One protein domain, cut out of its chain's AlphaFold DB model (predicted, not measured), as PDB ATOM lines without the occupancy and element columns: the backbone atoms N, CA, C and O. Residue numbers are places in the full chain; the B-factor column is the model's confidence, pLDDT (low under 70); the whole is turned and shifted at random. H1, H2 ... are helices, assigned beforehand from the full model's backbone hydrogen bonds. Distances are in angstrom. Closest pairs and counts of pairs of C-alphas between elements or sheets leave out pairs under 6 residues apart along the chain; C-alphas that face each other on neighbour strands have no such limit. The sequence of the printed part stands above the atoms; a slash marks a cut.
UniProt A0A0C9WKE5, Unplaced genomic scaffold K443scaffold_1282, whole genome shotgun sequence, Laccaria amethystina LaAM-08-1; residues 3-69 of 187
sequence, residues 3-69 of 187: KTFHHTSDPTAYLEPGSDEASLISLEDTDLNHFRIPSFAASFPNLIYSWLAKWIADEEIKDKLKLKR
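What this domain is: This is residues 3 to 69 of the 187 residues of an uncharacterized protein of Laccaria amethystina LaAM-08-1 (UniProt A0A0C9WKE5). An extended, rod-like model with two unequal ends: a short helix, H1, at one end, then a long link with no named element, then a loose group in which the short helices H2 and H3 lie beside the first part of the long helix H4, whose last residues stick out at the other end. Residues 21 to 31, of which 29 to 31 belong to H2, and residues 61 to 69, of which 61 to 67 belong to H4, stand free. The printed part has 67 residues, with four named helices in the order H1, H2, H3, H4 and no named strand; the class is all helix. The whole is extended, with a radius of gyration of the C-alphas of 18.5 A and spans of 62 by 21 by 18 A.

Where its parts are: H1 holds residues 3 to 9 and begins at C-alpha 3, at (-35.980, 26.236, 15.895). Residues 10 to 28 hold no named element. H2 holds residues 29 to 34, and its C-alpha 29 is at (-38.692, 38.400, 41.975). H3 holds residues 38 to 41, four residues. H4 holds residues 50 to 67, is 26.1 A long from first to last C-alpha, and ends at C-alpha 67, at (-26.447, 43.089, 58.518). H1 is 9.9 A long, H2 8.9 A and H3 5.1 A.

How they stand to each other: H1 touches no helix; it is apart from H2, H3 and H4. H2 and H3 are close but not clearly touching, with 2 pairs of C-alphas within 8 A; their closest C-alphas are those of His 34 and Phe 40, 6.6 A apart. H2 and H4 are apart, but only just, with their closest C-alphas 8.5 A apart. H3 and H4 are apart too. In H1, H2 and H4 every O i to N i+4 pair is within hydrogen-bond range; H3, with four residues, is too short for such a pair, and its one O i to N i+3 pair is not within range.

The domain as a whole: The two C-alphas farthest apart are those of Thr 12 and Arg 69, at 63.0 A, and the first and last printed C-alphas, of Lys 3 and Arg 69, are 50.1 A apart. The printed part has no cut. The link from H1 to H2, with 19 residues, is long; the link from H2 to H3, with 3 residues, is tight; the link from H3 to H4, with 8 residues, is short. The mean pLDDT of the printed part is 70.9, and it is under 70 at residues 3 to 4, 16 to 26, 45 to 47 and 65 to 69.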
ATOM      1  N   LYS A   3     -34.766  26.416  16.708       62.56
ATOM      2  CA  LYS A   3     -35.980  26.236  15.895       62.56
ATOM      3  C   LYS A   3     -35.961  27.086  14.618       62.56
ATOM      4  O   LYS A   3     -36.344  26.599  13.564       62.56
ATOM      5  N   THR A   4     -35.468  28.323  14.699       68.19
ATOM      6  CA  THR A   4     -35.292  29.219  13.543       68.19
ATOM      7  C   THR A   4     -34.272  28.646  12.556       68.19
ATOM      8  O   THR A   4     -34.530  28.630  11.359       68.19
ATOM      9  N   PHE A   5     -33.155  28.102  13.056       70.75
ATOM     10  CA  PHE A   5     -32.148  27.438  12.222       70.75
ATOM     11  C   PHE A   5     -32.721  26.199  11.515       70.75
ATOM     12  O   PHE A   5     -32.555  26.047  10.306       70.75
ATOM     13  N   HIS A   6     -33.462  25.354  12.240       73.44
ATOM     14  CA  HIS A   6     -34.089  24.163  11.662       73.44
ATOM     15  C   HIS A   6     -35.155  24.489  10.612       73.44
ATOM     16  O   HIS A   6     -35.179  23.841   9.568       73.44
ATOM     17  N   HIS A   7     -35.954  25.539  10.830       78.00
ATOM     18  CA  HIS A   7     -36.895  26.060   9.834       78.00
ATOM     19  C   HIS A   7     -36.183  26.554   8.566       78.00
ATOM     20  O   HIS A   7     -36.616  26.246   7.461       78.00
ATOM     21  N   THR A   8     -35.052  27.262   8.698       74.81
ATOM     22  CA  THR A   8     -34.280  27.711   7.524       74.81
ATOM     23  C   THR A   8     -33.613  26.571   6.757       74.81
ATOM     24  O   THR A   8     -33.421  26.689   5.551       74.81
ATOM     25  N   SER A   9     -33.250  25.476   7.432       78.75
ATOM     26  CA  SER A   9     -32.605  24.320   6.798       78.75
ATOM     27  C   SER A   9     -33.590  23.315   6.198       78.75
ATOM     28  O   SER A   9     -33.259  22.673   5.207       78.75
ATOM     29  N   ASP A  10     -34.780  23.168   6.787       76.12
ATOM     30  CA  ASP A  10     -35.843  22.295   6.282       76.12
ATOM     31  C   ASP A  10     -37.231  22.880   6.611       76.12
ATOM     32  O   ASP A  10     -37.846  22.533   7.628       76.12
ATOM     33  N   PRO A  11     -37.755  23.765   5.748       76.31
ATOM     34  CA  PRO A  11     -39.053  24.401   5.966       76.31
ATOM     35  C   PRO A  11     -40.232  23.431   5.792       76.31
ATOM     36  O   PRO A  11     -41.362  23.760   6.146       76.31
ATOM     37  N   THR A  12     -39.991  22.233   5.251       77.94
ATOM     38  CA  THR A  12     -41.025  21.220   5.000       77.94
ATOM     39  C   THR A  12     -41.280  20.368   6.240       77.94
ATOM     40  O   THR A  12     -42.423  20.010   6.516       77.94
ATOM     41  N   ALA A  13     -40.224  20.059   7.001       77.50
ATOM     42  CA  ALA A  13     -40.325  19.341   8.272       77.50
ATOM     43  C   ALA A  13     -40.640  20.263   9.464       77.50
ATOM     44  O   ALA A  13     -41.230  19.815  10.449       77.50
ATOM     45  N   TYR A  14     -40.283  21.549   9.381       70.50
ATOM     46  CA  TYR A  14     -40.508  22.538  10.434       70.50
ATOM     47  C   TYR A  14     -41.321  23.709   9.879       70.50
ATOM     48  O   TYR A  14     -40.754  24.676   9.393       70.50
ATOM     49  N   LEU A  15     -42.650  23.618   9.952       70.88
ATOM     50  CA  LEU A  15     -43.575  24.576   9.321       70.88
ATOM     51  C   LEU A  15     -43.537  25.983   9.936       70.88
ATOM     52  O   LEU A  15     -43.768  26.966   9.237       70.88
ATOM     53  N   GLU A  16     -43.230  26.086  11.228       64.44
ATOM     54  CA  GLU A  16     -43.305  27.350  11.961       64.44
ATOM     55  C   GLU A  16     -41.916  27.992  12.109       64.44
ATOM     56  O   GLU A  16     -41.025  27.378  12.718       64.44
ATOM     57  N   PRO A  17     -41.707  29.229  11.614       66.12
ATOM     58  CA  PRO A  17     -40.493  29.975  11.900       66.12
ATOM     59  C   PRO A  17     -40.403  30.191  13.411       66.12
ATOM     60  O   PRO A  17     -41.300  30.750  14.039       66.12
ATOM     61  N   GLY A  18     -39.317  29.710  14.022       58.75
ATOM     62  CA  GLY A  18     -39.095  29.905  15.451       58.75
ATOM     63  C   GLY A  18     -39.093  31.398  15.780       58.75
ATOM     64  O   GLY A  18     -38.152  32.084  15.389       58.75
ATOM     65  N   SER A  19     -40.127  31.874  16.481       55.97
ATOM     66  CA  SER A  19     -40.251  33.269  16.917       55.97
ATOM     67  C   SER A  19     -39.037  33.684  17.754       55.97
ATOM     68  O   SER A  19     -38.673  33.001  18.718       55.97
ATOM     69  N   ASP A  20     -38.422  34.810  17.385       55.38
ATOM     70  CA  ASP A  20     -37.304  35.406  18.123       55.38
ATOM     71  C   ASP A  20     -37.743  35.982  19.484       55.38
ATOM     72  O   ASP A  20     -36.918  36.156  20.379       55.38
ATOM     73  N   GLU A  21     -39.048  36.188  19.687       51.75
ATOM     74  CA  GLU A  21     -39.636  36.658  20.950       51.75
ATOM     75  C   GLU A  21     -39.967  35.504  21.918       51.75
ATOM     76  O   GLU A  21     -40.136  35.718  23.118       51.75
ATOM     77  N   ALA A  22     -39.997  34.250  21.449       49.53
ATOM     78  CA  ALA A  22     -40.506  33.102  22.212       49.53
ATOM     79  C   ALA A  22     -39.514  32.472  23.219       49.53
ATOM     80  O   ALA A  22     -39.668  31.310  23.610       49.53
ATOM     81  N   SER A  23     -38.473  33.183  23.657       52.84
ATOM     82  CA  SER A  23     -37.604  32.713  24.756       52.84
ATOM     83  C   SER A  23     -37.067  33.832  25.644       52.84
ATOM     84  O   SER A  23     -35.985  33.715  26.218       52.84
ATOM     85  N   LEU A  24     -37.839  34.904  25.821       55.59
ATOM     86  CA  LEU A  24     -37.658  35.775  26.979       55.59
ATOM     87  C   LEU A  24     -38.303  35.098  28.192       55.59
ATOM     88  O   LEU A  24     -39.494  35.245  28.453       55.59
ATOM     89  N   ILE A  25     -37.510  34.309  28.918       61.16
ATOM     90  CA  ILE A  25     -37.892  33.846  30.253       61.16
ATOM     91  C   ILE A  25     -37.848  35.082  31.154       61.16
ATOM     92  O   ILE A  25     -36.770  35.542  31.532       61.16
ATOM     93  N   SER A  26     -39.014  35.654  31.448       62.09
ATOM     94  CA  SER A  26     -39.138  36.680  32.479       62.09
ATOM     95  C   SER A  26     -39.031  35.987  33.831       62.09
ATOM     96  O   SER A  26     -39.898  35.193  34.179       62.09
ATOM     97  N   LEU A  27     -37.948  36.241  34.561       71.31
ATOM     98  CA  LEU A  27     -37.805  35.787  35.942       71.31
ATOM     99  C   LEU A  27     -38.538  36.774  36.847       71.31
ATOM    100  O   LEU A  27     -38.218  37.962  36.841       71.31
ATOM    101  N   GLU A  28     -39.509  36.287  37.615       77.06
ATOM    102  CA  GLU A  28     -40.147  37.090  38.656       77.06
ATOM    103  C   GLU A  28     -39.238  37.194  39.893       77.06
ATOM    104  O   GLU A  28     -38.352  36.365  40.122       77.06
ATOM    105  N   ASP A  29     -39.462  38.207  40.735       73.88
ATOM    106  CA  ASP A  29     -38.692  38.400  41.975       73.88
ATOM    107  C   ASP A  29     -38.769  37.174  42.907       73.88
ATOM    108  O   ASP A  29     -37.833  36.868  43.648       73.88
ATOM    109  N   THR A  30     -39.880  36.441  42.855       76.25
ATOM    110  CA  THR A  30     -40.091  35.160  43.539       76.25
ATOM    111  C   THR A  30     -39.121  34.086  43.050       76.25
ATOM    112  O   THR A  30     -38.488  33.424  43.873       76.25
ATOM    113  N   ASP A  31     -38.928  33.951  41.738       76.44
ATOM    114  CA  ASP A  31     -37.983  33.005  41.133       76.44
ATOM    115  C   ASP A  31     -36.537  33.366  41.466       76.44
ATOM    116  O   ASP A  31     -35.740  32.504  41.843       76.44
ATOM    117  N   LEU A  32     -36.210  34.662  41.428       75.31
ATOM    118  CA  LEU A  32     -34.903  35.179  41.838       75.31
ATOM    119  C   LEU A  32     -34.600  34.886  43.314       75.31
ATOM    120  O   LEU A  32     -33.453  34.601  43.669       75.31
ATOM    121  N   ASN A  33     -35.617  34.895  44.179       77.12
ATOM    122  CA  ASN A  33     -35.455  34.549  45.588       77.12
ATOM    123  C   ASN A  33     -35.156  33.060  45.809       77.12
ATOM    124  O   ASN A  33     -34.404  32.737  46.730       77.12
ATOM    125  N   HIS A  34     -35.652  32.153  44.963       76.75
ATOM    126  CA  HIS A  34     -35.306  30.731  45.059       76.75
ATOM    127  C   HIS A  34     -33.820  30.484  44.774       76.75
ATOM    128  O   HIS A  34     -33.192  29.667  45.448       76.75
ATOM    129  N   PHE A  35     -33.214  31.260  43.868       74.44
ATOM    130  CA  PHE A  35     -31.771  31.200  43.605       74.44
ATOM    131  C   PHE A  35     -30.897  31.663  44.779       74.44
ATOM    132  O   PHE A  35     -29.708  31.349  44.805       74.44
ATOM    133  N   ARG A  36     -31.462  32.350  45.784       73.38
ATOM    134  CA  ARG A  36     -30.744  32.666  47.031       73.38
ATOM    135  C   ARG A  36     -30.527  31.434  47.910       73.38
ATOM    136  O   ARG A  36     -29.673  31.467  48.791       73.38
ATOM    137  N   ILE A  37     -31.303  30.368  47.716       80.38
ATOM    138  CA  ILE A  37     -31.203  29.147  48.513       80.38
ATOM    139  C   ILE A  37     -30.046  28.303  47.954       80.38
ATOM    140  O   ILE A  37     -30.152  27.805  46.830       80.38
ATOM    141  N   PRO A  38     -28.960  28.066  48.717       76.06
ATOM    142  CA  PRO A  38     -27.781  27.374  48.191       76.06
ATOM    143  C   PRO A  38     -28.072  25.959  47.680       76.06
ATOM    144  O   PRO A  38     -27.486  25.532  46.690       76.06
ATOM    145  N   SER A  39     -29.008  25.239  48.308       78.88
ATOM    146  CA  SER A  39     -29.428  23.904  47.860       78.88
ATOM    147  C   SER A  39     -30.189  23.930  46.531       78.88
ATOM    148  O   SER A  39     -30.041  23.015  45.721       78.88
ATOM    149  N   PHE A  40     -30.965  24.986  46.275       80.19
ATOM    150  CA  PHE A  40     -31.667  25.167  45.007       80.19
ATOM    151  C   PHE A  40     -30.682  25.539  43.895       80.19
ATOM    152  O   PHE A  40     -30.660  24.891  42.854       80.19
ATOM    153  N   ALA A  41     -29.788  26.502  44.141       73.12
ATOM    154  CA  ALA A  41     -28.751  26.887  43.181       73.12
ATOM    155  C   ALA A  41     -27.805  25.720  42.831       73.12
ATOM    156  O   ALA A  41     -27.449  25.533  41.668       73.12
ATOM    157  N   ALA A  42     -27.460  24.877  43.812       76.31
ATOM    158  CA  ALA A  42     -26.634  23.686  43.604       76.31
ATOM    159  C   ALA A  42     -27.295  22.611  42.724       76.31
ATOM    160  O   ALA A  42     -26.594  21.744  42.204       76.31
ATOM    161  N   SER A  43     -28.617  22.667  42.523       78.94
ATOM    162  CA  SER A  43     -29.329  21.766  41.606       78.94
ATOM    163  C   SER A  43     -29.103  22.126  40.131       78.94
ATOM    164  O   SER A  43     -29.361  21.307  39.251       78.94
ATOM    165  N   PHE A  44     -28.576  23.326  39.848       74.06
ATOM    166  CA  PHE A  44     -28.408  23.866  38.494       74.06
ATOM    167  C   PHE A  44     -26.976  24.362  38.206       74.06
ATOM    168  O   PHE A  44     -26.802  25.465  37.685       74.06
ATOM    169  N   PRO A  45     -25.925  23.565  38.478       65.75
ATOM    170  CA  PRO A  45     -24.537  24.043  38.460       65.75
ATOM    171  C   PRO A  45     -24.062  24.540  37.083       65.75
ATOM    172  O   PRO A  45     -23.197  25.406  37.017       65.75
ATOM    173  N   ASN A  46     -24.655  24.040  35.993       69.25
ATOM    174  CA  ASN A  46     -24.281  24.379  34.611       69.25
ATOM    175  C   ASN A  46     -25.358  25.176  33.853       69.25
ATOM    176  O   ASN A  46     -25.194  25.453  32.669       69.25
ATOM    177  N   LEU A  47     -26.481  25.492  34.507       66.56
ATOM    178  CA  LEU A  47     -27.640  26.152  33.889       66.56
ATOM    179  C   LEU A  47     -27.803  27.604  34.351       66.56
ATOM    180  O   LEU A  47     -28.573  28.360  33.761       66.56
ATOM    181  N   ILE A  48     -27.072  28.010  35.389       71.25
ATOM    182  CA  ILE A  48     -27.062  29.393  35.849       71.25
ATOM    183  C   ILE A  48     -26.171  30.203  34.908       71.25
ATOM    184  O   ILE A  48     -24.959  30.001  34.836       71.25
ATOM    185  N   TYR A  49     -26.774  31.151  34.192       77.62
ATOM    186  CA  TYR A  49     -26.023  32.097  33.378       77.62
ATOM    187  C   TYR A  49     -25.022  32.882  34.239       77.62
ATOM    188  O   TYR A  49     -25.333  33.301  35.354       77.62
ATOM    189  N   SER A  50     -23.833  33.149  33.694       74.69
ATOM    190  CA  SER A  50     -22.747  33.848  34.401       74.69
ATOM    191  C   SER A  50     -23.164  35.208  34.976       74.69
ATOM    192  O   SER A  50     -22.728  35.579  36.065       74.69
ATOM    193  N   TRP A  51     -24.046  35.932  34.279       74.06
ATOM    194  CA  TRP A  51     -24.595  37.204  34.754       74.06
ATOM    195  C   TRP A  51     -25.479  37.029  36.001       74.06
ATOM    196  O   TRP A  51     -25.388  37.834  36.926       74.06
ATOM    197  N   LEU A  52     -26.273  35.954  36.058       75.12
ATOM    198  CA  LEU A  52     -27.160  35.639  37.176       75.12
ATOM    199  C   LEU A  52     -26.348  35.187  38.394       75.12
ATOM    200  O   LEU A  52     -26.582  35.660  39.501       75.12
ATOM    201  N   ALA A  53     -25.330  34.346  38.182       76.00
ATOM    202  CA  ALA A  53     -24.400  33.933  39.236       76.00
ATOM    203  C   ALA A  53     -23.697  35.140  39.879       76.00
ATOM    204  O   ALA A  53     -23.594  35.229  41.103       76.00
ATOM    205  N   LYS A  54     -23.257  36.100  39.053       80.56
ATOM    206  CA  LYS A  54     -22.661  37.351  39.530       80.56
ATOM    207  C   LYS A  54     -23.661  38.189  40.333       80.56
ATOM    208  O   LYS A  54     -23.318  38.665  41.408       80.56
ATOM    209  N   TRP A  55     -24.893  38.334  39.843       81.44
ATOM    210  CA  TRP A  55     -25.943  39.084  40.538       81.44
ATOM    211  C   TRP A  55     -26.284  38.483  41.912       81.44
ATOM    212  O   TRP A  55     -26.374  39.220  42.893       81.44
ATOM    213  N   ILE A  56     -26.392  37.152  42.003       79.19
ATOM    214  CA  ILE A  56     -26.630  36.435  43.267       79.19
ATOM    215  C   ILE A  56     -25.500  36.721  44.267       79.19
ATOM    216  O   ILE A  56     -25.770  37.060  45.420       79.19
ATOM    217  N   ALA A  57     -24.240  36.641  43.824       79.56
ATOM    218  CA  ALA A  57     -23.085  36.918  44.675       79.56
ATOM    219  C   ALA A  57     -23.047  38.383  45.157       79.56
ATOM    220  O   ALA A  57     -22.796  38.643  46.335       79.56
ATOM    221  N   ASP A  58     -23.338  39.342  44.273       81.88
ATOM    222  CA  ASP A  58     -23.354  40.770  44.602       81.88
ATOM    223  C   ASP A  58     -24.459  41.114  45.623       81.88
ATOM    224  O   ASP A  58     -24.228  41.895  46.553       81.88
ATOM    225  N   GLU A  59     -25.650  40.519  45.500       78.12
ATOM    226  CA  GLU A  59     -26.735  40.686  46.476       78.12
ATOM    227  C   GLU A  59     -26.415  40.026  47.827       78.12
ATOM    228  O   GLU A  59     -26.651  40.636  48.873       78.12
ATOM    229  N   GLU A  60     -25.788  38.844  47.842       76.94
ATOM    230  CA  GLU A  60     -25.343  38.197  49.084       76.94
ATOM    231  C   GLU A  60     -24.322  39.065  49.840       76.94
ATOM    232  O   GLU A  60     -24.391  39.217  51.067       76.94
ATOM    233  N   ILE A  61     -23.395  39.698  49.114       76.75
ATOM    234  CA  ILE A  61     -22.432  40.647  49.682       76.75
ATOM    235  C   ILE A  61     -23.160  41.870  50.254       76.75
ATOM    236  O   ILE A  61     -22.867  42.284  51.380       76.75
ATOM    237  N   LYS A  62     -24.129  42.445  49.530       76.25
ATOM    238  CA  LYS A  62     -24.910  43.595  50.021       76.25
ATOM    239  C   LYS A  62     -25.703  43.260  51.280       76.25
ATOM    240  O   LYS A  62     -25.708  44.072  52.205       76.25
ATOM    241  N   ASP A  63     -26.333  42.094  51.358       70.38
ATOM    242  CA  ASP A  63     -27.102  41.695  52.539       70.38
ATOM    243  C   ASP A  63     -26.187  41.426  53.744       70.38
ATOM    244  O   ASP A  63     -26.462  41.903  54.851       70.38
ATOM    245  N   LYS A  64     -25.017  40.809  53.529       71.75
ATOM    246  CA  LYS A  64     -23.963  40.693  54.555       71.75
ATOM    247  C   LYS A  64     -23.454  42.061  55.030       71.75
ATOM    248  O   LYS A  64     -23.172  42.238  56.218       71.75
ATOM    249  N   LEU A  65     -23.361  43.049  54.139       64.00
ATOM    250  CA  LEU A  65     -22.967  44.421  54.480       64.00
ATOM    251  C   LEU A  65     -24.075  45.197  55.214       64.00
ATOM    252  O   LEU A  65     -23.768  45.973  56.122       64.00
ATOM    253  N   LYS A  66     -25.353  44.981  54.874       60.41
ATOM    254  CA  LYS A  66     -26.508  45.574  55.574       60.41
ATOM    255  C   LYS A  66     -26.671  45.006  56.985       60.41
ATOM    256  O   LYS A  66     -26.948  45.768  57.908       60.41
ATOM    257  N   LEU A  67     -26.425  43.707  57.186       55.47
ATOM    258  CA  LEU A  67     -26.447  43.089  58.518       55.47
ATOM    259  C   LEU A  67     -25.405  43.718  59.459       55.47
ATOM    260  O   LEU A  67     -25.683  43.933  60.636       55.47
ATOM    261  N   LYS A  68     -24.237  44.109  58.930       54.28
ATOM    262  CA  LYS A  68     -23.202  44.838  59.685       54.28
ATOM    263  C   LYS A  68     -23.564  46.296  60.008       54.28
ATOM    264  O   LYS A  68     -22.838  46.939  60.760       54.28
ATOM    265  N   ARG A  69     -24.663  46.826  59.457       51.75
ATOM    266  CA  ARG A  69     -25.134  48.209  59.641       51.75
ATOM    267  C   ARG A  69     -26.500  48.302  60.325       51.75
ATOM    268  O   ARG A  69     -27.192  49.300  60.139       51.75
TER     269      ARG A  69